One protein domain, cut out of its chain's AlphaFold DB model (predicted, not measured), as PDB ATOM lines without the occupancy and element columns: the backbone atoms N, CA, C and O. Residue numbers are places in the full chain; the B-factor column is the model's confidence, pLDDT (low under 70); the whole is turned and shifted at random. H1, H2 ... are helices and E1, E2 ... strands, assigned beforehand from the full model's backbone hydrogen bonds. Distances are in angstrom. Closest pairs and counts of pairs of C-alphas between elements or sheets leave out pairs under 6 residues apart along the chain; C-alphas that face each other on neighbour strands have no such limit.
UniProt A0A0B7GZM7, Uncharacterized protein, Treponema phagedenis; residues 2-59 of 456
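What this domain is: This is residues 2 to 59 of the 456 residues of an uncharacterized protein of Treponema phagedenis (UniProt A0A0B7GZM7). Two short parallel strands, E1 and E2, lie side by side in the middle; H2 packs on E2, H1 lies toward the end where the strands begin, and H3 lies beyond the end where they finish. The printed part has 58 residues, with three named helices and two named strands in the order H1, E1, H2, E2, H3, a mixed class of helices and strands. It is only just loose, close to compact, with a radius of gyration of the C-alphas of 12.8 A, and spans 36 by 25 by 14 A.

How they stand to each other: E1, residues 14 to 18, and E2, residues 43 to 47, are parallel at 22 degrees, with N 15 and O 43 within hydrogen-bond range at 2.8 A. With H2, residues 28 to 38, they form a strand-helix-strand unit, two parallel neighbour strands with a helix between, and its crossover is right-handed. The closest C-alphas of H2 and E2 are those of Glu 34 and Leu 44, 6.1 A apart. H1, residues 2 to 8, and H2 only just touch, with 3 pairs of C-alphas within 8 A, the closest Val 5 and Leu 37 at 6.5 A. H3, residues 49 to 57, is apart from H1, H2 and E1. In H1, H2 and H3 every O i to N i+4 pair is within hydrogen-bond range.

Where its parts are: H2 is 15.2 A long, E1 and E2 12.7 A each, H3 12.1 A and H1 10.0 A. C-alpha 2 is at (21.758, 103.735, -34.227) and C-alpha 57 at (26.783, 96.353, -67.276).

The domain as a whole: The C-alphas farthest apart, Arg 6 and Ile 57, are 37.2 A apart. The printed part has no cut and no long link; residues 57 to 59 have pLDDT under 70.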
ATOM      1  N   GLU A   2      22.277 103.925 -35.603       85.50
ATOM      2  CA  GLU A   2      21.758 103.735 -34.227       85.50
ATOM      3  C   GLU A   2      20.225 103.804 -34.109       85.50
ATOM      4  O   GLU A   2      19.607 102.981 -33.438       85.50
ATOM      5  N   LYS A   3      19.581 104.747 -34.815       87.44
ATOM      6  CA  LYS A   3      18.112 104.817 -34.887       87.44
ATOM      7  C   LYS A   3      17.498 103.559 -35.516       87.44
ATOM      8  O   LYS A   3      16.438 103.137 -35.073       87.44
ATOM      9  N   VAL A   4      18.153 102.958 -36.512       85.06
ATOM     10  CA  VAL A   4      17.663 101.736 -37.167       85.06
ATOM     11  C   VAL A   4      17.652 100.586 -36.165       85.06
ATOM     12  O   VAL A   4      16.610  99.976 -35.961       85.06
ATOM     13  N   VAL A   5      18.759 100.380 -35.446       86.62
ATOM     14  CA  VAL A   5      18.835  99.375 -34.373       86.62
ATOM     15  C   VAL A   5      17.770  99.625 -33.304       86.62
ATOM     16  O   VAL A   5      17.034  98.711 -32.942       86.62
ATOM     17  N   ARG A   6      17.621 100.874 -32.845       89.12
ATOM     18  CA  ARG A   6      16.662 101.233 -31.790       89.12
ATOM     19  C   ARG A   6      15.207 100.912 -32.146       89.12
ATOM     20  O   ARG A   6      14.449 100.534 -31.258       89.12
ATOM     21  N   TRP A   7      14.800 101.119 -33.397       89.88
ATOM     22  CA  TRP A   7      13.389 101.019 -33.798       89.88
ATOM     23  C   TRP A   7      13.036  99.716 -34.527       89.88
ATOM     24  O   TRP A   7      11.863  99.331 -34.536       89.88
ATOM     25  N   TYR A   8      14.026  99.040 -35.114       85.88
ATOM     26  CA  TYR A   8      13.805  97.928 -36.041       85.88
ATOM     27  C   TYR A   8      14.578  96.645 -35.710       85.88
ATOM     28  O   TYR A   8      14.478  95.678 -36.463       85.88
ATOM     29  N   SER A   9      15.306  96.586 -34.591       86.31
ATOM     30  CA  SER A   9      15.889  95.318 -34.130       86.31
ATOM     31  C   SER A   9      14.796  94.250 -33.952       86.31
ATOM     32  O   SER A   9      13.738  94.524 -33.380       86.31
ATOM     33  N   GLY A  10      15.029  93.056 -34.509       85.19
ATOM     34  CA  GLY A  10      14.067  91.946 -34.532       85.19
ATOM     35  C   GLY A  10      12.906  92.100 -35.525       85.19
ATOM     36  O   GLY A  10      12.016  91.254 -35.540       85.19
ATOM     37  N   LYS A  11      12.886  93.176 -36.327       90.12
ATOM     38  CA  LYS A  11      11.885  93.421 -37.387       90.12
ATOM     39  C   LYS A  11      12.486  93.505 -38.788       90.12
ATOM     40  O   LYS A  11      11.750  93.379 -39.760       90.12
ATOM     41  N   LEU A  12      13.779  93.804 -38.885       88.81
ATOM     42  CA  LEU A  12      14.529  93.883 -40.131       88.81
ATOM     43  C   LEU A  12      15.712  92.931 -40.054       88.81
ATOM     44  O   LEU A  12      16.389  92.897 -39.029       88.81
ATOM     45  N   ASP A  13      15.978  92.247 -41.159       91.00
ATOM     46  CA  ASP A  13      17.128  91.351 -41.302       91.00
ATOM     47  C   ASP A  13      18.256  92.004 -42.119       91.00
ATOM     48  O   ASP A  13      19.425  91.667 -41.958       91.00
ATOM     49  N   VAL A  14      17.924  92.977 -42.979       93.00
ATOM     50  CA  VAL A  14      18.856  93.590 -43.938       93.00
ATOM     51  C   VAL A  14      18.619  95.097 -44.058       93.00
ATOM     52  O   VAL A  14      17.484  95.577 -44.059       93.00
ATOM     53  N   VAL A  15      19.705  95.851 -44.212       90.00
ATOM     54  CA  VAL A  15      19.732  97.265 -44.589       90.00
ATOM     55  C   VAL A  15      20.585  97.425 -45.842       90.00
ATOM     56  O   VAL A  15      21.783  97.147 -45.825       90.00
ATOM     57  N   TYR A  16      19.985  97.947 -46.910       88.06
ATOM     58  CA  TYR A  16      20.709  98.327 -48.120       88.06
ATOM     59  C   TYR A  16      21.212  99.769 -48.005       88.06
ATOM     60  O   TYR A  16      20.429 100.701 -47.815       88.06
ATOM     61  N   LEU A  17      22.526  99.967 -48.116       86.50
ATOM     62  CA  LEU A  17      23.143 101.293 -48.157       86.50
ATOM     63  C   LEU A  17      23.395 101.687 -49.610       86.50
ATOM     64  O   LEU A  17      24.389 101.271 -50.197       86.50
ATOM     65  N   TYR A  18      22.512 102.511 -50.163       83.06
ATOM     66  CA  TYR A  18      22.654 103.016 -51.525       83.06
ATOM     67  C   TYR A  18      23.572 104.245 -51.561       83.06
ATOM     68  O   TYR A  18      23.340 105.220 -50.841       83.06
ATOM     69  N   SER A  19      24.615 104.220 -52.392       80.25
ATOM     70  CA  SER A  19      25.516 105.359 -52.574       80.25
ATOM     71  C   SER A  19      25.999 105.483 -54.014       80.25
ATOM     72  O   SER A  19      26.574 104.556 -54.571       80.25
ATOM     73  N   ASN A  20      25.869 106.682 -54.583       74.25
ATOM     74  CA  ASN A  20      26.474 107.048 -55.867       74.25
ATOM     75  C   ASN A  20      27.973 107.400 -55.751       74.25
ATOM     76  O   ASN A  20      28.535 108.063 -56.621       74.25
ATOM     77  N   LYS A  21      28.618 107.007 -54.649       78.00
ATOM     78  CA  LYS A  21      30.057 107.130 -54.416       78.00
ATOM     79  C   LYS A  21      30.603 105.777 -53.992       78.00
ATOM     80  O   LYS A  21      29.883 104.950 -53.432       78.00
ATOM     81  N   ASN A  22      31.895 105.572 -54.212       76.31
ATOM     82  CA  ASN A  22      32.572 104.408 -53.664       76.31
ATOM     83  C   ASN A  22      32.546 104.497 -52.134       76.31
ATOM     84  O   ASN A  22      33.021 105.468 -51.540       76.31
ATOM     85  N   VAL A  23      31.967 103.481 -51.498       79.25
ATOM     86  CA  VAL A  23      32.044 103.294 -50.050       79.25
ATOM     87  C   VAL A  23      33.219 102.372 -49.802       79.25
ATOM     88  O   VAL A  23      33.266 101.290 -50.367       79.25
ATOM     89  N   THR A  24      34.175 102.784 -48.974       80.56
ATOM     90  CA  THR A  24      35.336 101.952 -48.639       80.56
ATOM     91  C   THR A  24      34.991 101.046 -47.450       80.56
ATOM     92  O   THR A  24      34.972 101.545 -46.315       80.56
ATOM     93  N   PRO A  25      34.784  99.724 -47.640       79.12
ATOM     94  CA  PRO A  25      34.405  98.825 -46.543       79.12
ATOM     95  C   PRO A  25      35.520  98.689 -45.492       79.12
ATOM     96  O   PRO A  25      35.287  98.356 -44.334       79.12
ATOM     97  N   ALA A  26      36.760  99.012 -45.873       79.19
ATOM     98  CA  ALA A  26      37.901  99.042 -44.965       79.19
ATOM     99  C   ALA A  26      37.901 100.240 -43.995       79.19
ATOM    100  O   ALA A  26      38.668 100.226 -43.029       79.19
ATOM    101  N   SER A  27      37.076 101.271 -44.225       86.94
ATOM    102  CA  SER A  27      37.053 102.465 -43.376       86.94
ATOM    103  C   SER A  27      36.545 102.149 -41.964       86.94
ATOM    104  O   SER A  27      35.628 101.351 -41.773       86.94
ATOM    105  N   LYS A  28      37.135 102.799 -40.953       87.25
ATOM    106  CA  LYS A  28      36.773 102.581 -39.543       87.25
ATOM    107  C   LYS A  28      35.291 102.867 -39.283       87.25
ATOM    108  O   LYS A  28      34.610 102.052 -38.679       87.25
ATOM    109  N   GLN A  29      34.782 103.967 -39.836       85.69
ATOM    110  CA  GLN A  29      33.376 104.358 -39.707       85.69
ATOM    111  C   GLN A  29      32.415 103.308 -40.282       85.69
ATOM    112  O   GLN A  29      31.387 103.034 -39.669       85.69
ATOM    113  N   TYR A  30      32.741 102.698 -41.429       87.88
ATOM    114  CA  TYR A  30      31.913 101.639 -42.009       87.88
ATOM    115  C   TYR A  30      31.885 100.400 -41.111       87.88
ATOM    116  O   TYR A  30      30.808  99.899 -40.801       87.88
ATOM    117  N   LYS A  31      33.050  99.956 -40.621       89.81
ATOM    118  CA  LYS A  31      33.153  98.804 -39.711       89.81
ATOM    119  C   LYS A  31      32.416  99.025 -38.393       89.81
ATOM    120  O   LYS A  31      31.777  98.101 -37.895       89.81
ATOM    121  N   ASP A  32      32.478 100.237 -37.844       91.00
ATOM    122  CA  ASP A  32      31.754 100.598 -36.622       91.00
ATOM    123  C   ASP A  32      30.233 100.485 -36.846       91.00
ATOM    124  O   ASP A  32      29.513  99.920 -36.021       91.00
ATOM    125  N   ILE A  33      29.744 100.949 -38.002       90.12
ATOM    126  CA  ILE A  33      28.334 100.845 -38.396       90.12
ATOM    127  C   ILE A  33      27.914  99.388 -38.644       90.12
ATOM    128  O   ILE A  33      26.860  98.971 -38.167       90.12
ATOM    129  N   GLU A  34      28.716  98.622 -39.382       91.31
ATOM    130  CA  GLU A  34      28.457  97.210 -39.680       91.31
ATOM    131  C   GLU A  34      28.396  96.381 -38.390       91.31
ATOM    132  O   GLU A  34      27.487  95.575 -38.210       91.31
ATOM    133  N   THR A  35      29.314  96.632 -37.452       92.31
ATOM    134  CA  THR A  35      29.343  95.966 -36.140       92.31
ATOM    135  C   THR A  35      28.087  96.284 -35.334       92.31
ATOM    136  O   THR A  35      27.474  95.383 -34.763       92.31
ATOM    137  N   LEU A  36      27.675  97.554 -35.317       92.50
ATOM    138  CA  LEU A  36      26.468  97.999 -34.625       92.50
ATOM    139  C   LEU A  36      25.195  97.346 -35.192       92.50
ATOM    140  O   LEU A  36      24.307  96.978 -34.427       92.50
ATOM    141  N   LEU A  37      25.105  97.177 -36.514       91.81
ATOM    142  CA  LEU A  37      23.975  96.498 -37.154       91.81
ATOM    143  C   LEU A  37      24.014  94.977 -36.929       91.81
ATOM    144  O   LEU A  37      22.994  94.397 -36.554       91.81
ATOM    145  N   LYS A  38      25.192  94.345 -37.027       91.44
ATOM    146  CA  LYS A  38      25.376  92.909 -36.749       91.44
ATOM    147  C   LYS A  38      24.977  92.521 -35.329       91.44
ATOM    148  O   LYS A  38      24.370  91.474 -35.143       91.44
ATOM    149  N   GLN A  39      25.251  93.367 -34.331       91.75
ATOM    150  CA  GLN A  39      24.801  93.142 -32.947       91.75
ATOM    151  C   GLN A  39      23.273  93.063 -32.811       91.75
ATOM    152  O   GLN A  39      22.772  92.464 -31.863       91.75
ATOM    153  N   ALA A  40      22.537  93.649 -33.754       90.69
ATOM    154  CA  ALA A  40      21.083  93.608 -33.819       90.69
ATOM    155  C   ALA A  40      20.542  92.533 -34.782       90.69
ATOM    156  O   ALA A  40      19.343  92.556 -35.059       90.69
ATOM    157  N   ASN A  41      21.397  91.623 -35.281       91.38
ATOM    158  CA  ASN A  41      21.115  90.673 -36.367       91.38
ATOM    159  C   ASN A  41      20.657  91.339 -37.679       91.38
ATOM    160  O   ASN A  41      19.853  90.774 -38.410       91.38
ATOM    161  N   ILE A  42      21.176  92.531 -37.985       93.12
ATOM    162  CA  ILE A  42      20.887  93.243 -39.234       93.12
ATOM    163  C   ILE A  42      22.134  93.220 -40.121       93.12
ATOM    164  O   ILE A  42      23.197  93.704 -39.722       93.12
ATOM    165  N   GLU A  43      22.010  92.695 -41.336       93.12
ATOM    166  CA  GLU A  43      23.066  92.736 -42.348       93.12
ATOM    167  C   GLU A  43      23.095  94.097 -43.057       93.12
ATOM    168  O   GLU A  43      22.056  94.655 -43.403       93.12
ATOM    169  N   LEU A  44      24.288  94.648 -43.289       90.12
ATOM    170  CA  LEU A  44      24.473  95.860 -44.084       90.12
ATOM    171  C   LEU A  44      24.985  95.482 -45.473       90.12
ATOM    172  O   LEU A  44      26.141  95.088 -45.605       90.12
ATOM    173  N   ILE A  45      24.163  95.672 -46.503       88.38
ATOM    174  CA  ILE A  45      24.541  95.413 -47.895       88.38
ATOM    175  C   ILE A  45      24.805  96.755 -48.590       88.38
ATOM    176  O   ILE A  45      23.865  97.525 -48.815       88.38
ATOM    177  N   PRO A  46      26.065  97.104 -48.901       85.19
ATOM    178  CA  PRO A  46      26.364  98.327 -49.626       85.19
ATOM    179  C   PRO A  46      26.076  98.141 -51.122       85.19
ATOM    180  O   PRO A  46      26.612  97.242 -51.755       85.19
ATOM    181  N   ILE A  47      25.269  99.029 -51.696       83.44
ATOM    182  CA  ILE A  47      25.095  99.169 -53.144       83.44
ATOM    183  C   ILE A  47      25.857 100.437 -53.535       83.44
ATOM    184  O   ILE A  47      25.370 101.557 -53.348       83.44
ATOM    185  N   THR A  48      27.112 100.259 -53.951       83.62
ATOM    186  CA  THR A  48      28.061 101.352 -54.226       83.62
ATOM    187  C   THR A  48      28.141 101.670 -55.714       83.62
ATOM    188  O   THR A  48      27.589 100.940 -56.525       83.62
ATOM    189  N   ASN A  49      28.843 102.740 -56.093       80.12
ATOM    190  CA  ASN A  49      28.971 103.129 -57.499       80.12
ATOM    191  C   ASN A  49      29.534 102.011 -58.401       80.12
ATOM    192  O   ASN A  49      29.008 101.818 -59.490       80.12
ATOM    193  N   GLU A  50      30.548 101.261 -57.959       76.88
ATOM    194  CA  GLU A  50      31.068 100.107 -58.717       76.88
ATOM    195  C   GLU A  50      30.036  98.980 -58.813       76.88
ATOM    196  O   GLU A  50      29.771  98.506 -59.907       76.88
ATOM    197  N   GLU A  51      29.352  98.647 -57.716       75.75
ATOM    198  CA  GLU A  51      28.296  97.624 -57.712       75.75
ATOM    199  C   GLU A  51      27.112  98.007 -58.622       75.75
ATOM    200  O   GLU A  51      26.546  97.166 -59.316       75.75
ATOM    201  N   ILE A  52      26.742  99.294 -58.641       76.31
ATOM    202  CA  ILE A  52      25.720  99.844 -59.541       76.31
ATOM    203  C   ILE A  52      26.198  99.713 -60.984       76.31
ATOM    204  O   ILE A  52      25.442  99.241 -61.823       76.31
ATOM    205  N   LEU A  53      27.441 100.098 -61.285       74.19
ATOM    206  CA  LEU A  53      28.005  99.969 -62.628       74.19
ATOM    207  C   LEU A  53      28.074  98.507 -63.077       74.19
ATOM    208  O   LEU A  53      27.667  98.218 -64.196       74.19
ATOM    209  N   ASP A  54      28.499  97.589 -62.212       75.06
ATOM    210  CA  ASP A  54      28.557  96.155 -62.502       75.06
ATOM    211  C   ASP A  54      27.160  95.591 -62.779       75.06
ATOM    212  O   ASP A  54      26.952  94.905 -63.781       75.06
ATOM    213  N   GLN A  55      26.163  95.939 -61.960       71.44
ATOM    214  CA  GLN A  55      24.771  95.540 -62.193       71.44
ATOM    215  C   GLN A  55      24.203  96.137 -63.483       71.44
ATOM    216  O   GLN A  55      23.465  95.465 -64.207       71.44
ATOM    217  N   VAL A  56      24.561  97.382 -63.797       72.69
ATOM    218  CA  VAL A  56      24.133  98.042 -65.027       72.69
ATOM    219  C   VAL A  56      24.794  97.408 -66.251       72.69
ATOM    220  O   VAL A  56      24.112  97.179 -67.243       72.69
ATOM    221  N   ILE A  57      26.080  97.058 -66.193       67.69
ATOM    222  CA  ILE A  57      26.783  96.353 -67.276       67.69
ATOM    223  C   ILE A  57      26.096  95.016 -67.588       67.69
ATOM    224  O   ILE A  57      25.979  94.639 -68.753       67.69
ATOM    225  N   MET A  58      25.587  94.323 -66.565       65.88
ATOM    226  CA  MET A  58      24.830  93.076 -66.736       65.88
ATOM    227  C   MET A  58      23.406  93.290 -67.272       65.88
ATOM    228  O   MET A  58      22.747  92.324 -67.659       65.88
ATOM    229  N   CYS A  59      22.924  94.535 -67.333       65.50
ATOM    230  CA  CYS A  59      21.633  94.902 -67.899       65.50
ATOM    231  C   CYS A  59      21.820  95.866 -69.086       65.50
ATOM    232  O   CYS A  59      21.753  97.087 -68.904       65.50
TER     233      CYS A  59